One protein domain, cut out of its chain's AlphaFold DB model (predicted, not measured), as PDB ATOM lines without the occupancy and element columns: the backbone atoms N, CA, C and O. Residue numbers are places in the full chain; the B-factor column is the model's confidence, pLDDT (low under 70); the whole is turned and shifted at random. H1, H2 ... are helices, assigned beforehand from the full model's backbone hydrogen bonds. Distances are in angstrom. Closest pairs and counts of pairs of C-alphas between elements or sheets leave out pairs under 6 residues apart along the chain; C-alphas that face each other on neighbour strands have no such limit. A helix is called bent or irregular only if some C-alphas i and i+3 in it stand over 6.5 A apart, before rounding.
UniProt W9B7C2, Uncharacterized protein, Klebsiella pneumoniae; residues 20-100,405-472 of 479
ATOM      1  N   TRP A  20     199.155 100.754 261.897       90.19
ATOM      2  CA  TRP A  20     200.235  99.966 262.493       90.19
ATOM      3  C   TRP A  20     200.902  99.034 261.489       90.19
ATOM      4  O   TRP A  20     202.117  98.862 261.532       90.19
ATOM      5  N   LEU A  21     200.133  98.468 260.556       89.19
ATOM      6  CA  LEU A  21     200.717  97.643 259.504       89.19
ATOM      7  C   LEU A  21     201.508  98.501 258.510       89.19
ATOM      8  O   LEU A  21     202.576  98.086 258.075       89.19
ATOM      9  N   CYS A  22     201.042  99.718 258.209       87.94
ATOM     10  CA  CYS A  22     201.817 100.672 257.413       87.94
ATOM     11  C   CYS A  22     203.152 101.018 258.094       87.94
ATOM     12  O   CYS A  22     204.190 101.001 257.438       87.94
ATOM     13  N   LEU A  23     203.146 101.270 259.409       90.06
ATOM     14  CA  LEU A  23     204.370 101.513 260.185       90.06
ATOM     15  C   LEU A  23     205.304 100.300 260.183       90.06
ATOM     16  O   LEU A  23     206.509 100.458 260.011       90.06
ATOM     17  N   LEU A  24     204.752  99.094 260.321       91.44
ATOM     18  CA  LEU A  24     205.517  97.852 260.271       91.44
ATOM     19  C   LEU A  24     206.177  97.645 258.900       91.44
ATOM     20  O   LEU A  24     207.342  97.263 258.851       91.44
ATOM     21  N   ILE A  25     205.483  97.955 257.800       90.00
ATOM     22  CA  ILE A  25     206.054  97.911 256.443       90.00
ATOM     23  C   ILE A  25     207.246  98.873 256.325       90.00
ATOM     24  O   ILE A  25     208.297  98.485 255.818       90.00
ATOM     25  N   VAL A  26     207.105 100.108 256.820       89.56
ATOM     26  CA  VAL A  26     208.184 101.111 256.790       89.56
ATOM     27  C   VAL A  26     209.373 100.676 257.653       89.56
ATOM     28  O   VAL A  26     210.518 100.780 257.218       89.56
ATOM     29  N   LEU A  27     209.116 100.144 258.851       90.25
ATOM     30  CA  LEU A  27     210.157  99.663 259.760       90.25
ATOM     31  C   LEU A  27     210.915  98.467 259.172       90.25
ATOM     32  O   LEU A  27     212.141  98.447 259.210       90.25
ATOM     33  N   LEU A  28     210.206  97.503 258.580       90.88
ATOM     34  CA  LEU A  28     210.829  96.370 257.895       90.88
ATOM     35  C   LEU A  28     211.687  96.822 256.715       90.88
ATOM     36  O   LEU A  28     212.798  96.326 256.556       90.88
ATOM     37  N   GLY A  29     211.211  97.780 255.916       88.06
ATOM     38  CA  GLY A  29     211.999  98.332 254.817       88.06
ATOM     39  C   GLY A  29     213.273  99.030 255.299       88.06
ATOM     40  O   GLY A  29     214.330  98.847 254.700       88.06
ATOM     41  N   PHE A  30     213.205  99.754 256.422       86.88
ATOM     42  CA  PHE A  30     214.385 100.355 257.046       86.88
ATOM     43  C   PHE A  30     215.388  99.300 257.532       86.88
ATOM     44  O   PHE A  30     216.578  99.411 257.249       86.88
ATOM     45  N   VAL A  31     214.917  98.250 258.215       88.00
ATOM     46  CA  VAL A  31     215.773  97.144 258.679       88.00
ATOM     47  C   VAL A  31     216.421  96.418 257.499       88.00
ATOM     48  O   VAL A  31     217.620  96.155 257.534       88.00
ATOM     49  N   LEU A  32     215.659  96.134 256.439       86.69
ATOM     50  CA  LEU A  32     216.169  95.472 255.238       86.69
ATOM     51  C   LEU A  32     217.259  96.308 254.558       86.69
ATOM     52  O   LEU A  32     218.297  95.777 254.177       86.69
ATOM     53  N   SER A  33     217.039  97.620 254.457       83.50
ATOM     54  CA  SER A  33     218.036  98.565 253.958       83.50
ATOM     55  C   SER A  33     219.298  98.512 254.812       83.50
ATOM     56  O   SER A  33     220.381  98.280 254.293       83.50
ATOM     57  N   LEU A  34     219.174  98.594 256.136       83.19
ATOM     58  CA  LEU A  34     220.325  98.538 257.037       83.19
ATOM     59  C   LEU A  34     221.119  97.228 256.893       83.19
ATOM     60  O   LEU A  34     222.345  97.263 256.877       83.19
ATOM     61  N   ILE A  35     220.442  96.091 256.709       84.25
ATOM     62  CA  ILE A  35     221.093  94.802 256.422       84.25
ATOM     63  C   ILE A  35     221.865  94.862 255.098       84.25
ATOM     64  O   ILE A  35     223.026  94.469 255.062       84.25
ATOM     65  N   ILE A  36     221.255  95.387 254.029       81.31
ATOM     66  CA  ILE A  36     221.913  95.547 252.722       81.31
ATOM     67  C   ILE A  36     223.136  96.468 252.842       81.31
ATOM     68  O   ILE A  36     224.194  96.124 252.332       81.31
ATOM     69  N   ALA A  37     223.039  97.579 253.582       78.25
ATOM     70  CA  ALA A  37     224.158  98.504 253.793       78.25
ATOM     71  C   ALA A  37     225.348  97.829 254.483       78.25
ATOM     72  O   ALA A  37     226.500  98.137 254.184       78.25
ATOM     73  N   VAL A  38     225.067  96.940 255.439       78.69
ATOM     74  CA  VAL A  38     226.095  96.185 256.160       78.69
ATOM     75  C   VAL A  38     226.719  95.121 255.253       78.69
ATOM     76  O   VAL A  38     227.938  94.973 255.262       78.69
ATOM     77  N   LEU A  39     225.917  94.419 254.447       77.12
ATOM     78  CA  LEU A  39     226.396  93.384 253.521       77.12
ATOM     79  C   LEU A  39     227.212  93.950 252.351       77.12
ATOM     80  O   LEU A  39     228.206  93.345 251.962       77.12
ATOM     81  N   ASP A  40     226.829  95.113 251.827       72.06
ATOM     82  CA  ASP A  40     227.542  95.802 250.744       72.06
ATOM     83  C   ASP A  40     228.767  96.592 251.246       72.06
ATOM     84  O   ASP A  40     229.498  97.190 250.449       72.06
ATOM     85  N   SER A  41     229.010  96.629 252.564       64.31
ATOM     86  CA  SER A  41     230.165  97.337 253.115       64.31
ATOM     87  C   SER A  41     231.464  96.559 252.834       64.31
ATOM     88  O   SER A  41     231.584  95.396 253.220       64.31
ATOM     89  N   PRO A  42     232.462  97.157 252.151       60.94
ATOM     90  CA  PRO A  42     233.723  96.475 251.881       60.94
ATOM     91  C   PRO A  42     234.483  96.212 253.189       60.94
ATOM     92  O   PRO A  42     234.533  97.087 254.055       60.94
ATOM     93  N   GLU A  43     235.127  95.040 253.281       54.50
ATOM     94  CA  GLU A  43     235.635  94.360 254.495       54.50
ATOM     95  C   GLU A  43     236.522  95.166 255.469       54.50
ATOM     96  O   GLU A  43     236.892  94.639 256.509       54.50
ATOM     97  N   ASN A  44     236.859  96.434 255.212       50.28
ATOM     98  CA  ASN A  44     237.669  97.252 256.125       50.28
ATOM     99  C   ASN A  44     237.302  98.748 256.193       50.28
ATOM    100  O   ASN A  44     238.097  99.551 256.690       50.28
ATOM    101  N   ARG A  45     236.120  99.177 255.723       55.34
ATOM    102  CA  ARG A  45     235.646 100.558 255.942       55.34
ATOM    103  C   ARG A  45     234.144 100.590 256.193       55.34
ATOM    104  O   ARG A  45     233.363 100.306 255.292       55.34
ATOM    105  N   PHE A  46     233.744 101.062 257.374       56.56
ATOM    106  CA  PHE A  46     232.390 101.582 257.549       56.56
ATOM    107  C   PHE A  46     232.164 102.676 256.497       56.56
ATOM    108  O   PHE A  46     232.978 103.596 256.370       56.56
ATOM    109  N   LEU A  47     231.089 102.553 255.717       57.31
ATOM    110  CA  LEU A  47     230.681 103.566 254.748       57.31
ATOM    111  C   LEU A  47     230.531 104.904 255.480       57.31
ATOM    112  O   LEU A  47     229.596 105.103 256.252       57.31
ATOM    113  N   SER A  48     231.471 105.825 255.253       57.88
ATOM    114  CA  SER A  48     231.394 107.192 255.774       57.88
ATOM    115  C   SER A  48     230.032 107.800 255.424       57.88
ATOM    116  O   SER A  48     229.583 107.683 254.278       57.88
ATOM    117  N   PHE A  49     229.394 108.500 256.368       56.38
ATOM    118  CA  PHE A  49     228.184 109.297 256.109       56.38
ATOM    119  C   PHE A  49     228.385 110.342 254.995       56.38
ATOM    120  O   PHE A  49     227.414 110.791 254.394       56.38
ATOM    121  N   SER A  50     229.636 110.697 254.673       53.25
ATOM    122  CA  SER A  50     229.993 111.598 253.568       53.25
ATOM    123  C   SER A  50     230.017 110.927 252.189       53.25
ATOM    124  O   SER A  50     230.325 111.587 251.198       53.25
ATOM    125  N   SER A  51     229.781 109.615 252.102       58.09
ATOM    126  CA  SER A  51     229.759 108.899 250.826       58.09
ATOM    127  C   SER A  51     228.426 109.127 250.106       58.09
ATOM    128  O   SER A  51     227.354 109.022 250.699       58.09
ATOM    129  N   GLY A  52     228.478 109.388 248.794       66.50
ATOM    130  CA  GLY A  52     227.290 109.531 247.936       66.50
ATOM    131  C   GLY A  52     226.445 108.256 247.788       66.50
ATOM    132  O   GLY A  52     225.509 108.244 246.999       66.50
ATOM    133  N   TYR A  53     226.771 107.193 248.530       70.00
ATOM    134  CA  TYR A  53     226.101 105.894 248.547       70.00
ATOM    135  C   TYR A  53     224.801 105.907 249.373       70.00
ATOM    136  O   TYR A  53     223.815 105.276 248.995       70.00
ATOM    137  N   TRP A  54     224.749 106.691 250.455       72.44
ATOM    138  CA  TRP A  54     223.582 106.733 251.346       72.44
ATOM    139  C   TRP A  54     222.340 107.358 250.696       72.44
ATOM    140  O   TRP A  54     221.222 106.909 250.938       72.44
ATOM    141  N   LEU A  55     222.514 108.374 249.847       74.62
ATOM    142  CA  LEU A  55     221.398 109.101 249.234       74.62
ATOM    143  C   LEU A  55     220.593 108.231 248.236       74.62
ATOM    144  O   LEU A  55     219.372 108.147 248.401       74.62
ATOM    145  N   PRO A  56     221.211 107.535 247.256       77.62
ATOM    146  CA  PRO A  56     220.505 106.588 246.390       77.62
ATOM    147  C   PRO A  56     219.821 105.471 247.176       77.62
ATOM    148  O   PRO A  56     218.692 105.100 246.868       77.62
ATOM    149  N   MET A  57     220.483 104.972 248.218       78.75
ATOM    150  CA  MET A  57     219.974 103.888 249.042       78.75
ATOM    151  C   MET A  57     218.719 104.295 249.826       78.75
ATOM    152  O   MET A  57     217.705 103.594 249.787       78.75
ATOM    153  N   ILE A  58     218.735 105.457 250.485       81.00
ATOM    154  CA  ILE A  58     217.562 106.011 251.181       81.00
ATOM    155  C   ILE A  58     216.419 106.248 250.187       81.00
ATOM    156  O   ILE A  58     215.267 105.917 250.475       81.00
ATOM    157  N   LEU A  59     216.723 106.765 248.994       81.25
ATOM    158  CA  LEU A  59     215.722 107.009 247.957       81.25
ATOM    159  C   LEU A  59     215.079 105.704 247.456       81.25
ATOM    160  O   LEU A  59     213.857 105.608 247.373       81.25
ATOM    161  N   GLN A  60     215.872 104.668 247.184       82.38
ATOM    162  CA  GLN A  60     215.356 103.358 246.771       82.38
ATOM    163  C   GLN A  60     214.527 102.696 247.877       82.38
ATOM    164  O   GLN A  60     213.445 102.170 247.611       82.38
ATOM    165  N   THR A  61     214.993 102.773 249.126       85.31
ATOM    166  CA  THR A  61     214.289 102.202 250.282       85.31
ATOM    167  C   THR A  61     212.948 102.894 250.511       85.31
ATOM    168  O   THR A  61     211.934 102.233 250.729       85.31
ATOM    169  N   THR A  62     212.916 104.227 250.427       84.50
ATOM    170  CA  THR A  62     211.680 105.003 250.588       84.50
ATOM    171  C   THR A  62     210.694 104.709 249.465       84.50
ATOM    172  O   THR A  62     209.547 104.386 249.764       84.50
ATOM    173  N   ILE A  63     211.121 104.706 248.196       86.62
ATOM    174  CA  ILE A  63     210.266 104.317 247.060       86.62
ATOM    175  C   ILE A  63     209.726 102.889 247.249       86.62
ATOM    176  O   ILE A  63     208.526 102.660 247.098       86.62
ATOM    177  N   GLY A  64     210.574 101.940 247.654       87.38
ATOM    178  CA  GLY A  64     210.174 100.568 247.976       87.38
ATOM    179  C   GLY A  64     209.112 100.499 249.080       87.38
ATOM    180  O   GLY A  64     208.064  99.888 248.895       87.38
ATOM    181  N   CYS A  65     209.306 101.199 250.197       89.38
ATOM    182  CA  CYS A  65     208.313 101.245 251.275       89.38
ATOM    183  C   CYS A  65     206.996 101.877 250.805       89.38
ATOM    184  O   CYS A  65     205.922 101.323 251.039       89.38
ATOM    185  N   PHE A  66     207.070 103.014 250.106       88.56
ATOM    186  CA  PHE A  66     205.892 103.710 249.595       88.56
ATOM    187  C   PHE A  66     205.112 102.855 248.599       88.56
ATOM    188  O   PHE A  66     203.886 102.826 248.684       88.56
ATOM    189  N   THR A  67     205.771 102.115 247.703       90.31
ATOM    190  CA  THR A  67     205.086 101.190 246.780       90.31
ATOM    191  C   THR A  67     204.314 100.106 247.529       90.31
ATOM    192  O   THR A  67     203.121  99.932 247.272       90.31
ATOM    193  N   VAL A  68     204.925  99.449 248.519       92.12
ATOM    194  CA  VAL A  68     204.254  98.399 249.304       92.12
ATOM    195  C   VAL A  68     203.067  98.960 250.096       92.12
ATOM    196  O   VAL A  68     201.970  98.396 250.044       92.12
ATOM    197  N   VAL A  69     203.237 100.100 250.777       90.88
ATOM    198  CA  VAL A  69     202.141 100.758 251.516       90.88
ATOM    199  C   VAL A  69     201.019 101.187 250.568       90.88
ATOM    200  O   VAL A  69     199.839 101.059 250.901       90.88
ATOM    201  N   THR A  70     201.361 101.650 249.369       91.62
ATOM    202  CA  THR A  70     200.375 102.049 248.365       91.62
ATOM    203  C   THR A  70     199.528 100.864 247.922       91.62
ATOM    204  O   THR A  70     198.306 100.965 247.930       91.62
ATOM    205  N   PHE A  71     200.131  99.719 247.589       91.31
ATOM    206  CA  PHE A  71     199.358  98.538 247.198       91.31
ATOM    207  C   PHE A  71     198.487  98.013 248.342       91.31
ATOM    208  O   PHE A  71     197.332  97.651 248.112       91.31
ATOM    209  N   TYR A  72     199.003  98.030 249.573       91.94
ATOM    210  CA  TYR A  72     198.233  97.654 250.757       91.94
ATOM    211  C   TYR A  72     197.006  98.556 250.955       91.94
ATOM    212  O   TYR A  72     195.880  98.065 251.059       91.94
ATOM    213  N   THR A  73     197.198  99.876 250.972       90.31
ATOM    214  CA  THR A  73     196.104 100.839 251.179       90.31
ATOM    215  C   THR A  73     195.119 100.841 250.009       90.31
ATOM    216  O   THR A  73     193.909 100.877 250.234       90.31
ATOM    217  N   PHE A  74     195.609 100.712 248.773       90.62
ATOM    218  CA  PHE A  74     194.783 100.625 247.568       90.62
ATOM    219  C   PHE A  74     193.910  99.369 247.553       90.62
ATOM    220  O   PHE A  74     192.731  99.446 247.216       90.62
ATOM    221  N   TRP A  75     194.437  98.220 247.981       90.81
ATOM    222  CA  TRP A  75     193.652  96.991 248.095       90.81
ATOM    223  C   TRP A  75     192.452  97.157 249.039       90.81
ATOM    224  O   TRP A  75     191.317  96.836 248.673       90.81
ATOM    225  N   TRP A  76     192.675  97.720 250.230       90.12
ATOM    226  CA  TRP A  76     191.596  97.997 251.183       90.12
ATOM    227  C   TRP A  76     190.624  99.062 250.678       90.12
ATOM    228  O   TRP A  76     189.415  98.923 250.869       90.12
ATOM    229  N   GLU A  77     191.114 100.091 249.985       90.69
ATOM    230  CA  GLU A  77     190.272 101.105 249.349       90.69
ATOM    231  C   GLU A  77     189.333 100.486 248.306       90.69
ATOM    232  O   GLU A  77     188.136 100.774 248.314       90.69
ATOM    233  N   VAL A  78     189.835  99.589 247.450       90.12
ATOM    234  CA  VAL A  78     189.024  98.880 246.448       90.12
ATOM    235  C   VAL A  78     187.909  98.074 247.120       90.12
ATOM    236  O   VAL A  78     186.755  98.132 246.684       90.12
ATOM    237  N   GLN A  79     188.215  97.360 248.209       89.94
ATOM    238  CA  GLN A  79     187.211  96.607 248.967       89.94
ATOM    239  C   GLN A  79     186.178  97.524 249.634       89.94
ATOM    240  O   GLN A  79     184.970  97.298 249.503       89.94
ATOM    241  N   ALA A  80     186.633  98.584 250.303       89.56
ATOM    242  CA  ALA A  80     185.774  99.565 250.953       89.56
ATOM    243  C   ALA A  80     184.855 100.265 249.952       89.56
ATOM    244  O   ALA A  80     183.649 100.384 250.191       89.56
ATOM    245  N   PHE A  81     185.384 100.651 248.791       89.88
ATOM    246  CA  PHE A  81     184.604 101.252 247.720       89.88
ATOM    247  C   PHE A  81     183.583 100.268 247.144       89.88
ATOM    248  O   PHE A  81     182.439 100.647 246.898       89.88
ATOM    249  N   ALA A  82     183.945  98.992 246.977       90.00
ATOM    250  CA  ALA A  82     183.018  97.976 246.491       90.00
ATOM    251  C   ALA A  82     181.840  97.738 247.455       90.00
ATOM    252  O   ALA A  82     180.693  97.612 247.010       90.00
ATOM    253  N   VAL A  83     182.099  97.704 248.767       90.38
ATOM    254  CA  VAL A  83     181.060  97.608 249.810       90.38
ATOM    255  C   VAL A  83     180.198  98.867 249.838       90.38
ATOM    256  O   VAL A  83     178.970  98.767 249.797       90.38
ATOM    257  N   TRP A  84     180.820 100.049 249.848       90.25
ATOM    258  CA  TRP A  84     180.114 101.330 249.826       90.25
ATOM    259  C   TRP A  84     179.195 101.441 248.607       90.25
ATOM    260  O   TRP A  84     178.021 101.787 248.745       90.25
ATOM    261  N   ARG A  85     179.690 101.085 247.416       90.81
ATOM    262  CA  ARG A  85     178.921 101.137 246.169       90.81
ATOM    263  C   ARG A  85     177.737 100.176 246.199       90.81
ATOM    264  O   ARG A  85     176.660 100.547 245.742       90.81
ATOM    265  N   TRP A  86     177.919  98.976 246.755       90.38
ATOM    266  CA  TRP A  86     176.840  98.005 246.937       90.38
ATOM    267  C   TRP A  86     175.751  98.518 247.878       90.38
ATOM    268  O   TRP A  86     174.579  98.524 247.508       90.38
ATOM    269  N   ASN A  87     176.132  98.985 249.068       89.50
ATOM    270  CA  ASN A  87     175.176  99.467 250.061       89.50
ATOM    271  C   ASN A  87     174.473 100.757 249.602       89.50
ATOM    272  O   ASN A  87     173.267 100.886 249.788       89.50
ATOM    273  N   SER A  88     175.183 101.654 248.910       89.25
ATOM    274  CA  SER A  88     174.596 102.857 248.302       89.25
ATOM    275  C   SER A  88     173.607 102.511 247.190       89.25
ATOM    276  O   SER A  88     172.529 103.095 247.107       89.25
ATOM    277  N   TRP A  89     173.944 101.542 246.333       89.25
ATOM    278  CA  TRP A  89     173.032 101.048 245.303       89.25
ATOM    279  C   TRP A  89     171.784 100.403 245.918       89.25
ATOM    280  O   TRP A  89     170.678 100.771 245.535       89.25
ATOM    281  N   ARG A  90     171.946  99.520 246.913       87.19
ATOM    282  CA  ARG A  90     170.842  98.926 247.686       87.19
ATOM    283  C   ARG A  90     169.937 100.005 248.275       87.19
ATOM    284  O   ARG A  90     168.726  99.946 248.093       87.19
ATOM    285  N   HIS A  91     170.521 100.994 248.951       87.19
ATOM    286  CA  HIS A  91     169.782 102.104 249.547       87.19
ATOM    287  C   HIS A  91     168.990 102.883 248.488       87.19
ATOM    288  O   HIS A  91     167.790 103.082 248.653       87.19
ATOM    289  N   ASN A  92     169.620 103.250 247.369       87.62
ATOM    290  CA  ASN A  92     168.952 103.966 246.281       87.62
ATOM    291  C   ASN A  92     167.840 103.135 245.624       87.62
ATOM    292  O   ASN A  92     166.777 103.675 245.323       87.62
ATOM    293  N   THR A  93     168.047 101.831 245.420       85.75
ATOM    294  CA  THR A  93     167.018 100.927 244.882       85.75
ATOM    295  C   THR A  93     165.832 100.822 245.842       85.75
ATOM    296  O   THR A  93     164.692 100.969 245.402       85.75
ATOM    297  N   ASN A  94     166.077 100.658 247.146       84.38
ATOM    298  CA  ASN A  94     165.015 100.646 248.154       84.38
ATOM    299  C   ASN A  94     164.288 101.994 248.204       84.38
ATOM    300  O   ASN A  94     163.065 102.021 248.204       84.38
ATOM    301  N   LEU A  95     165.010 103.118 248.167       85.25
ATOM    302  CA  LEU A  95     164.428 104.462 248.128       85.25
ATOM    303  C   LEU A  95     163.522 104.663 246.906       85.25
ATOM    304  O   LEU A  95     162.437 105.229 247.034       85.25
ATOM    305  N   LEU A  96     163.939 104.199 245.726       85.12
ATOM    306  CA  LEU A  96     163.114 104.248 244.516       85.12
ATOM    307  C   LEU A  96     161.865 103.373 244.642       85.12
ATOM    308  O   LEU A  96     160.784 103.804 244.237       85.12
ATOM    309  N   TRP A  97     162.002 102.178 245.218       84.75
ATOM    310  CA  TRP A  97     160.870 101.299 245.493       84.75
ATOM    311  C   TRP A  97     159.885 101.952 246.472       84.75
ATOM    312  O   TRP A  97     158.710 102.078 246.141       84.75
ATOM    313  N   PHE A  98     160.362 102.485 247.601       81.94
ATOM    314  CA  PHE A  98     159.527 103.166 248.596       81.94
ATOM    315  C   PHE A  98     158.817 104.381 247.996       81.94
ATOM    316  O   PHE A  98     157.609 104.522 248.137       81.94
ATOM    317  N   ARG A  99     159.521 105.220 247.224       82.00
ATOM    318  CA  ARG A  99     158.897 106.353 246.512       82.00
ATOM    319  C   ARG A  99     157.788 105.913 245.559       82.00
ATOM    320  O   ARG A  99     156.819 106.647 245.387       82.00
ATOM    321  N   ARG A 100     157.929 104.746 244.923       81.81
ATOM    322  CA  ARG A 100     156.902 104.177 244.042       81.81
ATOM    323  C   ARG A 100     155.724 103.615 244.842       81.81
ATOM    324  O   ARG A 100     154.590 103.910 244.481       81.81
ATOM    325  N   ALA A 405     192.823 106.939 250.158       86.88
ATOM    326  CA  ALA A 405     194.237 106.914 250.561       86.88
ATOM    327  C   ALA A 405     195.150 106.256 249.511       86.88
ATOM    328  O   ALA A 405     196.171 106.826 249.130       86.88
ATOM    329  N   GLY A 406     194.780 105.073 249.022       87.62
ATOM    330  CA  GLY A 406     195.591 104.315 248.075       87.62
ATOM    331  C   GLY A 406     195.631 104.962 246.695       87.62
ATOM    332  O   GLY A 406     196.679 104.981 246.059       87.62
ATOM    333  N   THR A 407     194.530 105.555 246.235       90.56
ATOM    334  CA  THR A 407     194.496 106.301 244.966       90.56
ATOM    335  C   THR A 407     195.337 107.577 245.017       90.56
ATOM    336  O   THR A 407     196.035 107.859 244.042       90.56
ATOM    337  N   VAL A 408     195.355 108.307 246.142       91.12
ATOM    338  CA  VAL A 408     196.289 109.432 246.351       91.12
ATOM    339  C   VAL A 408     197.739 108.946 246.307       91.12
ATOM    340  O   VAL A 408     198.559 109.531 245.601       91.12
ATOM    341  N   MET A 409     198.065 107.860 247.012       90.31
ATOM    342  CA  MET A 409     199.432 107.331 247.038       90.31
ATOM    343  C   MET A 409     199.883 106.778 245.674       90.31
ATOM    344  O   MET A 409     201.011 107.029 245.255       90.31
ATOM    345  N   MET A 410     198.995 106.106 244.931       91.56
ATOM    346  CA  MET A 410     199.261 105.651 243.559       91.56
ATOM    347  C   MET A 410     199.524 106.826 242.618       91.56
ATOM    348  O   MET A 410     200.443 106.762 241.803       91.56
ATOM    349  N   ALA A 411     198.740 107.901 242.737       91.75
ATOM    350  CA  ALA A 411     198.949 109.119 241.960       91.75
ATOM    351  C   ALA A 411     200.316 109.740 242.262       91.75
ATOM    352  O   ALA A 411     201.061 110.042 241.335       91.75
ATOM    353  N   LEU A 412     200.694 109.831 243.541       90.94
ATOM    354  CA  LEU A 412     202.011 110.318 243.951       90.94
ATOM    355  C   LEU A 412     203.148 109.469 243.368       90.94
ATOM    356  O   LEU A 412     204.069 110.028 242.778       90.94
ATOM    357  N   LEU A 413     203.081 108.139 243.471       90.62
ATOM    358  CA  LEU A 413     204.107 107.252 242.909       90.62
ATOM    359  C   LEU A 413     204.224 107.384 241.391       90.62
ATOM    360  O   LEU A 413     205.333 107.447 240.858       90.62
ATOM    361  N   PHE A 414     203.090 107.458 240.695       89.75
ATOM    362  CA  PHE A 414     203.059 107.652 239.249       89.75
ATOM    363  C   PHE A 414     203.658 109.009 238.859       89.75
ATOM    364  O   PHE A 414     204.492 109.083 237.954       89.75
ATOM    365  N   SER A 415     203.299 110.070 239.586       90.50
ATOM    366  CA  SER A 415     203.828 111.411 239.360       90.50
ATOM    367  C   SER A 415     205.328 111.505 239.622       90.50
ATOM    368  O   SER A 415     206.048 112.051 238.793       90.50
ATOM    369  N   VAL A 416     205.818 110.928 240.722       87.94
ATOM    370  CA  VAL A 416     207.251 110.887 241.051       87.94
ATOM    371  C   VAL A 416     208.030 110.078 240.014       87.94
ATOM    372  O   VAL A 416     209.104 110.501 239.602       87.94
ATOM    373  N   SER A 417     207.477 108.961 239.531       87.44
ATOM    374  CA  SER A 417     208.138 108.120 238.523       87.44
ATOM    375  C   SER A 417     208.306 108.851 237.187       87.44
ATOM    376  O   SER A 417     209.401 108.884 236.630       87.44
ATOM    377  N   ILE A 418     207.244 109.492 236.687       87.44
ATOM    378  CA  ILE A 418     207.309 110.287 235.450       87.44
ATOM    379  C   ILE A 418     208.215 111.503 235.633       87.44
ATOM    380  O   ILE A 418     209.012 111.813 234.752       87.44
ATOM    381  N   PHE A 419     208.124 112.184 236.775       86.81
ATOM    382  CA  PHE A 419     208.979 113.331 237.052       86.81
ATOM    383  C   PHE A 419     210.458 112.935 237.146       86.81
ATOM    384  O   PHE A 419     211.310 113.654 236.635       86.81
ATOM    385  N   GLY A 420     210.766 111.757 237.697       84.69
ATOM    386  CA  GLY A 420     212.110 111.177 237.684       84.69
ATOM    387  C   GLY A 420     212.625 110.900 236.269       84.69
ATOM    388  O   GLY A 420     213.777 111.200 235.966       84.69
ATOM    389  N   LEU A 421     211.767 110.412 235.364       85.06
ATOM    390  CA  LEU A 421     212.122 110.261 233.946       85.06
ATOM    391  C   LEU A 421     212.404 111.615 233.280       85.06
ATOM    392  O   LEU A 421     213.387 111.745 232.555       85.06
ATOM    393  N   ILE A 422     211.588 112.636 233.558       85.00
ATOM    394  CA  ILE A 422     211.809 114.000 233.054       85.00
ATOM    395  C   ILE A 422     213.128 114.562 233.592       85.00
ATOM    396  O   ILE A 422     213.887 115.154 232.830       85.00
ATOM    397  N   ALA A 423     213.435 114.345 234.873       83.81
ATOM    398  CA  ALA A 423     214.690 114.775 235.482       83.81
ATOM    399  C   ALA A 423     215.914 114.096 234.848       83.81
ATOM    400  O   ALA A 423     216.928 114.759 234.638       83.81
ATOM    401  N   ASN A 424     215.799 112.818 234.475       84.06
ATOM    402  CA  ASN A 424     216.857 112.090 233.773       84.06
ATOM    403  C   ASN A 424     217.055 112.583 232.330       84.06
ATOM    404  O   ASN A 424     218.188 112.675 231.865       84.06
ATOM    405  N   CYS A 425     215.974 112.916 231.619       85.31
ATOM    406  CA  CYS A 425     216.049 113.417 230.242       85.31
ATOM    407  C   CYS A 425     216.423 114.906 230.159       85.31
ATOM    408  O   CYS A 425     216.988 115.357 229.165       85.31
ATOM    409  N   SER A 426     216.030 115.710 231.147       84.88
ATOM    410  CA  SER A 426     216.102 117.176 231.106       84.88
ATOM    411  C   SER A 426     216.213 117.768 232.522       84.88
ATOM    412  O   SER A 426     215.255 118.365 233.030       84.88
ATOM    413  N   PRO A 427     217.385 117.655 233.174       81.75
ATOM    414  CA  PRO A 427     217.565 118.086 234.562       81.75
ATOM    415  C   PRO A 427     217.331 119.593 234.761       81.75
ATOM    416  O   PRO A 427     216.813 120.006 235.796       81.75
ATOM    417  N   SER A 428     217.624 120.419 233.752       82.75
ATOM    418  CA  SER A 428     217.394 121.872 233.792       82.75
ATOM    419  C   SER A 428     215.917 122.255 233.932       82.75
ATOM    420  O   SER A 428     215.602 123.267 234.554       82.75
ATOM    421  N   ILE A 429     215.005 121.446 233.385       80.50
ATOM    422  CA  ILE A 429     213.559 121.675 233.469       80.50
ATOM    423  C   ILE A 429     213.033 121.173 234.814       80.50
ATOM    424  O   ILE A 429     212.247 121.869 235.457       80.50
ATOM    425  N   ALA A 430     213.500 120.008 235.273       76.38
ATOM    426  CA  ALA A 430     213.073 119.418 236.540       76.38
ATOM    427  C   ALA A 430     213.401 120.302 237.758       76.38
ATOM    428  O   ALA A 430     212.556 120.461 238.636       76.38
ATOM    429  N   PHE A 431     214.572 120.946 237.792       81.56
ATOM    430  CA  PHE A 431     214.988 121.819 238.901       81.56
ATOM    431  C   PHE A 431     214.655 123.305 238.676       81.56
ATOM    432  O   PHE A 431     215.434 124.191 239.019       81.56
ATOM    433  N   SER A 432     213.487 123.593 238.096       88.38
ATOM    434  CA  SER A 432     213.035 124.958 237.807       88.38
ATOM    435  C   SER A 432     211.573 125.192 238.205       88.38
ATOM    436  O   SER A 432     210.829 124.254 238.504       88.38
ATOM    437  N   TRP A 433     211.125 126.452 238.165       87.88
ATOM    438  CA  TRP A 433     209.718 126.808 238.391       87.88
ATOM    439  C   TRP A 433     208.765 126.098 237.426       87.88
ATOM    440  O   TRP A 433     207.675 125.692 237.833       87.88
ATOM    441  N   SER A 434     209.174 125.892 236.170       85.88
ATOM    442  CA  SER A 434     208.361 125.146 235.208       85.88
ATOM    443  C   SER A 434     208.258 123.669 235.592       85.88
ATOM    444  O   SER A 434     207.169 123.107 235.502       85.88
ATOM    445  N   GLY A 435     209.324 123.066 236.127       87.44
ATOM    446  CA  GLY A 435     209.301 121.718 236.703       87.44
ATOM    447  C   GLY A 435     208.275 121.571 237.829       87.44
ATOM    448  O   GLY A 435     207.485 120.627 237.823       87.44
ATOM    449  N   MET A 436     208.203 122.538 238.747       86.88
ATOM    450  CA  MET A 436     207.225 122.515 239.844       86.88
ATOM    451  C   MET A 436     205.772 122.632 239.349       86.88
ATOM    452  O   MET A 436     204.881 121.940 239.856       86.88
ATOM    453  N   VAL A 437     205.525 123.462 238.328       90.38
ATOM    454  CA  VAL A 437     204.206 123.571 237.677       90.38
ATOM    455  C   VAL A 437     203.838 122.263 236.973       90.38
ATOM    456  O   VAL A 437     202.719 121.775 237.139       90.38
ATOM    457  N   ILE A 438     204.781 121.653 236.250       88.50
ATOM    458  CA  ILE A 438     204.587 120.369 235.562       88.50
ATOM    459  C   ILE A 438     204.271 119.260 236.570       88.50
ATOM    460  O   ILE A 438     203.318 118.513 236.360       88.50
ATOM    461  N   PHE A 439     205.008 119.171 237.681       88.56
ATOM    462  CA  PHE A 439     204.750 118.180 238.729       88.56
ATOM    463  C   PHE A 439     203.358 118.351 239.350       88.56
ATOM    464  O   PHE A 439     202.617 117.381 239.495       88.56
ATOM    465  N   SER A 440     202.968 119.591 239.657       89.31
ATOM    466  CA  SER A 440     201.648 119.892 240.227       89.31
ATOM    467  C   SER A 440     200.518 119.519 239.264       89.31
ATOM    468  O   SER A 440     199.542 118.881 239.659       89.31
ATOM    469  N   PHE A 441     200.669 119.854 237.979       91.50
ATOM    470  CA  PHE A 441     199.720 119.470 236.935       91.50
ATOM    471  C   PHE A 441     199.619 117.944 236.799       91.50
ATOM    472  O   PHE A 441     198.522 117.385 236.777       91.50
ATOM    473  N   LEU A 442     200.761 117.258 236.782       91.62
ATOM    474  CA  LEU A 442     200.846 115.805 236.698       91.62
ATOM    475  C   LEU A 442     200.155 115.116 237.886       91.62
ATOM    476  O   LEU A 442     199.496 114.093 237.701       91.62
ATOM    477  N   LEU A 443     200.263 115.679 239.090       89.56
ATOM    478  CA  LEU A 443     199.600 115.168 240.292       89.56
ATOM    479  C   LEU A 443     198.075 115.294 240.178       89.56
ATOM    480  O   LEU A 443     197.358 114.318 240.391       89.56
ATOM    481  N   VAL A 444     197.564 116.457 239.762       91.19
ATOM    482  CA  VAL A 444     196.114 116.675 239.588       91.19
ATOM    483  C   VAL A 444     195.532 115.747 238.518       91.19
ATOM    484  O   VAL A 444     194.475 115.135 238.724       91.19
ATOM    485  N   VAL A 445     196.224 115.612 237.382       93.12
ATOM    486  CA  VAL A 445     195.791 114.757 236.269       93.12
ATOM    487  C   VAL A 445     195.841 113.283 236.661       93.12
ATOM    488  O   VAL A 445     194.859 112.569 236.454       93.12
ATOM    489  N   SER A 446     196.944 112.824 237.258       90.62
ATOM    490  CA  SER A 446     197.101 111.423 237.669       90.62
ATOM    491  C   SER A 446     196.090 111.025 238.742       90.62
ATOM    492  O   SER A 446     195.453 109.980 238.607       90.62
ATOM    493  N   PHE A 447     195.856 111.876 239.745       90.81
ATOM    494  CA  PHE A 447     194.848 111.636 240.773       90.81
ATOM    495  C   PHE A 447     193.450 111.492 240.167       90.81
ATOM    496  O   PHE A 447     192.760 110.499 240.413       90.81
ATOM    497  N   SER A 448     193.052 112.443 239.318       90.19
ATOM    498  CA  SER A 448     191.745 112.418 238.654       90.19
ATOM    499  C   SER A 448     191.585 111.167 237.786       90.19
ATOM    500  O   SER A 448     190.564 110.480 237.861       90.19
ATOM    501  N   PHE A 449     192.611 110.832 237.002       92.06
ATOM    502  CA  PHE A 449     192.606 109.674 236.115       92.06
ATOM    503  C   PHE A 449     192.505 108.352 236.884       92.06
ATOM    504  O   PHE A 449     191.614 107.548 236.604       92.06
ATOM    505  N   ILE A 450     193.361 108.138 237.889       91.19
ATOM    506  CA  ILE A 450     193.391 106.903 238.688       91.19
ATOM    507  C   ILE A 450     192.086 106.741 239.476       91.19
ATOM    508  O   ILE A 450     191.530 105.638 239.523       91.19
ATOM    509  N   ALA A 451     191.546 107.825 240.040       88.69
ATOM    510  CA  ALA A 451     190.272 107.792 240.748       88.69
ATOM    511  C   ALA A 451     189.110 107.406 239.815       88.69
ATOM    512  O   ALA A 451     188.316 106.525 240.151       88.69
ATOM    513  N   ILE A 452     189.013 108.017 238.628       90.12
ATOM    514  CA  ILE A 452     187.972 107.694 237.638       90.12
ATOM    515  C   ILE A 452     188.119 106.248 237.153       90.12
ATOM    516  O   ILE A 452     187.130 105.509 237.116       90.12
ATOM    517  N   LEU A 453     189.340 105.822 236.824       91.69
ATOM    518  CA  LEU A 453     189.628 104.472 236.345       91.69
ATOM    519  C   LEU A 453     189.218 103.419 237.381       91.69
ATOM    520  O   LEU A 453     188.445 102.516 237.064       91.69
ATOM    521  N   THR A 454     189.662 103.580 238.628       88.62
ATOM    522  CA  THR A 454     189.360 102.653 239.731       88.62
ATOM    523  C   THR A 454     187.851 102.537 239.947       88.62
ATOM    524  O   THR A 454     187.298 101.434 239.988       88.62
ATOM    525  N   ARG A 455     187.143 103.673 239.991       88.50
ATOM    526  CA  ARG A 455     185.681 103.705 240.164       88.50
ATOM    527  C   ARG A 455     184.939 103.041 239.004       88.50
ATOM    528  O   ARG A 455     183.967 102.317 239.240       88.50
ATOM    529  N   ASN A 456     185.391 103.256 237.768       90.19
ATOM    530  CA  ASN A 456     184.791 102.662 236.573       90.19
ATOM    531  C   ASN A 456     185.006 101.148 236.515       90.19
ATOM    532  O   ASN A 456     184.054 100.411 236.250       90.19
ATOM    533  N   VAL A 457     186.222 100.675 236.802       91.19
ATOM    534  CA  VAL A 457     186.547  99.240 236.827       91.19
ATOM    535  C   VAL A 457     185.709  98.526 237.886       91.19
ATOM    536  O   VAL A 457     185.021  97.556 237.566       91.19
ATOM    537  N   ILE A 458     185.665  99.045 239.117       90.50
ATOM    538  CA  ILE A 458     184.865  98.438 240.192       90.50
ATOM    539  C   ILE A 458     183.373  98.450 239.838       90.50
ATOM    540  O   ILE A 458     182.677  97.458 240.052       90.50
ATOM    541  N   SER A 459     182.870  99.539 239.247       87.62
ATOM    542  CA  SER A 459     181.466  99.621 238.827       87.62
ATOM    543  C   SER A 459     181.119  98.573 237.766       87.62
ATOM    544  O   SER A 459     180.080  97.922 237.882       87.62
ATOM    545  N   LYS A 460     181.996  98.355 236.775       89.50
ATOM    546  CA  LYS A 460     181.815  97.304 235.761       89.50
ATOM    547  C   LYS A 460     181.848  95.901 236.374       89.50
ATOM    548  O   LYS A 460     181.009  95.078 236.025       89.50
ATOM    549  N   LEU A 461     182.749  95.647 237.325       90.38
ATOM    550  CA  LEU A 461     182.845  94.356 238.023       90.38
ATOM    551  C   LEU A 461     181.623  94.061 238.909       90.38
ATOM    552  O   LEU A 461     181.219  92.908 239.056       90.38
ATOM    553  N   LEU A 462     181.021  95.091 239.509       89.31
ATOM    554  CA  LEU A 462     179.841  94.940 240.364       89.31
ATOM    555  C   LEU A 462     178.526  94.856 239.585       89.31
ATOM    556  O   LEU A 462     177.583  94.239 240.079       89.31
ATOM    557  N   TYR A 463     178.458  95.421 238.378       87.38
ATOM    558  CA  TYR A 463     177.253  95.428 237.546       87.38
ATOM    559  C   TYR A 463     176.551  94.061 237.411       87.38
ATOM    560  O   TYR A 463     175.360  93.987 237.726       87.38
ATOM    561  N   PRO A 464     177.229  92.953 237.040       87.81
ATOM    562  CA  PRO A 464     176.563  91.652 236.937       87.81
ATOM    563  C   PRO A 464     175.993  91.174 238.280       87.81
ATOM    564  O   PRO A 464     174.928  90.558 238.320       87.81
ATOM    565  N   ARG A 465     176.653  91.507 239.399       85.62
ATOM    566  CA  ARG A 465     176.173  91.169 240.748       85.62
ATOM    567  C   ARG A 465     174.924  91.968 241.122       85.62
ATOM    568  O   ARG A 465     174.034  91.408 241.753       85.62
ATOM    569  N   PHE A 466     174.835  93.236 240.712       85.38
ATOM    570  CA  PHE A 466     173.624  94.044 240.887       85.38
ATOM    571  C   PHE A 466     172.445  93.458 240.113       85.38
ATOM    572  O   PHE A 466     171.367  93.287 240.676       85.38
ATOM    573  N   VAL A 467     172.653  93.093 238.844       82.19
ATOM    574  CA  VAL A 467     171.597  92.504 238.006       82.19
ATOM    575  C   VAL A 467     171.100  91.183 238.595       82.19
ATOM    576  O   VAL A 467     169.890  90.984 238.692       82.19
ATOM    577  N   LYS A 468     172.013  90.307 239.039       83.19
ATOM    578  CA  LYS A 468     171.645  89.034 239.674       83.19
ATOM    579  C   LYS A 468     170.812  89.249 240.942       83.19
ATOM    580  O   LYS A 468     169.765  88.634 241.084       83.19
ATOM    581  N   ALA A 469     171.225  90.176 241.808       79.00
ATOM    582  CA  ALA A 469     170.523  90.462 243.060       79.00
ATOM    583  C   ALA A 469     169.105  91.030 242.876       79.00
ATOM    584  O   ALA A 469     168.270  90.864 243.755       79.00
ATOM    585  N   VAL A 470     168.819  91.695 241.750       73.06
ATOM    586  CA  VAL A 470     167.459  92.174 241.435       73.06
ATOM    587  C   VAL A 470     166.587  91.072 240.834       73.06
ATOM    588  O   VAL A 470     165.380  91.068 241.057       73.06
ATOM    589  N   ARG A 471     167.169  90.167 240.038       68.75
ATOM    590  CA  ARG A 471     166.422  89.107 239.336       68.75
ATOM    591  C   ARG A 471     166.116  87.898 240.214       68.75
ATOM    592  O   ARG A 471     165.086  87.268 240.013       68.75
ATOM    593  N   GLU A 472     166.983  87.597 241.172       62.66
ATOM    594  CA  GLU A 472     166.807  86.522 242.147       62.66
ATOM    595  C   GLU A 472     166.623  87.143 243.539       62.66
ATOM    596  O   GLU A 472     167.572  87.158 244.329       62.66
TER     597      GLU A 472
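What this domain is: This is residues 20 to 100 and 405 to 472 of the 479 residues of an uncharacterized protein of Klebsiella pneumoniae (UniProt W9B7C2). Look for one very long helix, H2, that makes the longest axis; H1 folds back along part of it on one side, and on the other side H3 and H5a come away from it slantwise as an out-and-back pair, with little H4 at the turn. H2, H3 and the arm H5a form a loose bundle with steep tilts, up and down, each running against the one before it in the chain, while the end of H2, residues 94 to 100, and the turn at residues 39 to 45 stick out. The 149 printed residues include five named helices, H1 to H5 in order along the chain, the last bent into H5a and H5b, and no named strand; the class is all helix. The whole is only just extended, close to loose, with a radius of gyration of the C-alphas of 22.4 A, and spans 80 by 37 by 21 A.

Where its parts are: Find C-alpha 20 at (200.235, 99.966, 262.493); from there H1 runs through residues 20 to 39, 28.4 A from first to last C-alpha. Go on to C-alpha 54 at (223.582, 106.733, 251.346), where H2 begins; it holds residues 54 to 100 and is 67.1 A long. After the cut, H3 holds residues 405 to 425 and is 30.5 A long, and H4 holds residues 427 to 430, 5.1 A. H5, residues 433 to 471, was assigned as one helix by its hydrogen bonds but is bent: C-alphas 461 and 464 are 6.9 A apart. Its arm H5a, residues 433 to 461, is 42.1 A long; its arm H5b, residues 464 to 471, measures 10.7 A and ends at C-alpha 471, at (166.422, 89.107, 239.336).

How they stand to each other: Start with H1 and H2, a helical hairpin: they touch at a shallow tilt of 20 degrees, opposite ways, and their closest C-alphas are those of Val 26 and Cys 65, 5.5 A apart. H2 touches H1 with residues 57 to 69 alone. Farther along, H2 with residues 63 to 77 touches residues 405 to 413 of H3; the closest C-alphas are those of Phe 74 and Gly 406, 3.8 A apart, at a steep tilt of 41 degrees, opposite ways. H3 touches H4, where the closest C-alphas, those of Ala 423 and Ala 430, are 5.0 A apart. H5a with residues 439 to 451 touches H3 at a steep tilt of 43 degrees, opposite ways; look at the closest C-alphas, those of Ala 411 and Phe 447, 5.0 A apart. Residues 454 to 459 of H5a touch residues 78 to 85 of H2 at a steep tilt of 44 degrees, the same way, with the C-alphas of Ala 82 and Ile 458 closest at 6.6 A. H5a and H5b stand at 37 degrees, only just a steep tilt. H5b is close to H2 but not clearly touching it: the closest C-alphas, those of Trp 86 and Phe 466, are 7.9 A apart. H1 is apart from H3, H4, H5a and H5b. In H1, H2, H3, H5a and H5b every O i to N i+4 pair is within hydrogen-bond range; H4 is too short for such a pair.

The domain as a whole: The two C-alphas farthest apart are those of Asn 44 and Arg 100, 82.0 A. Residues 101 to 404 are not printed, and across this cut C-alphas 100 and 405 are 38.0 A apart. The link from H1 to H2, residues 40 to 53, is long; those from H3 to H4 and from H4 to H5 are tight. The mean pLDDT of the printed part is 84.3, and residues 41 to 52 and 471 to 472 of this predicted model are under 70.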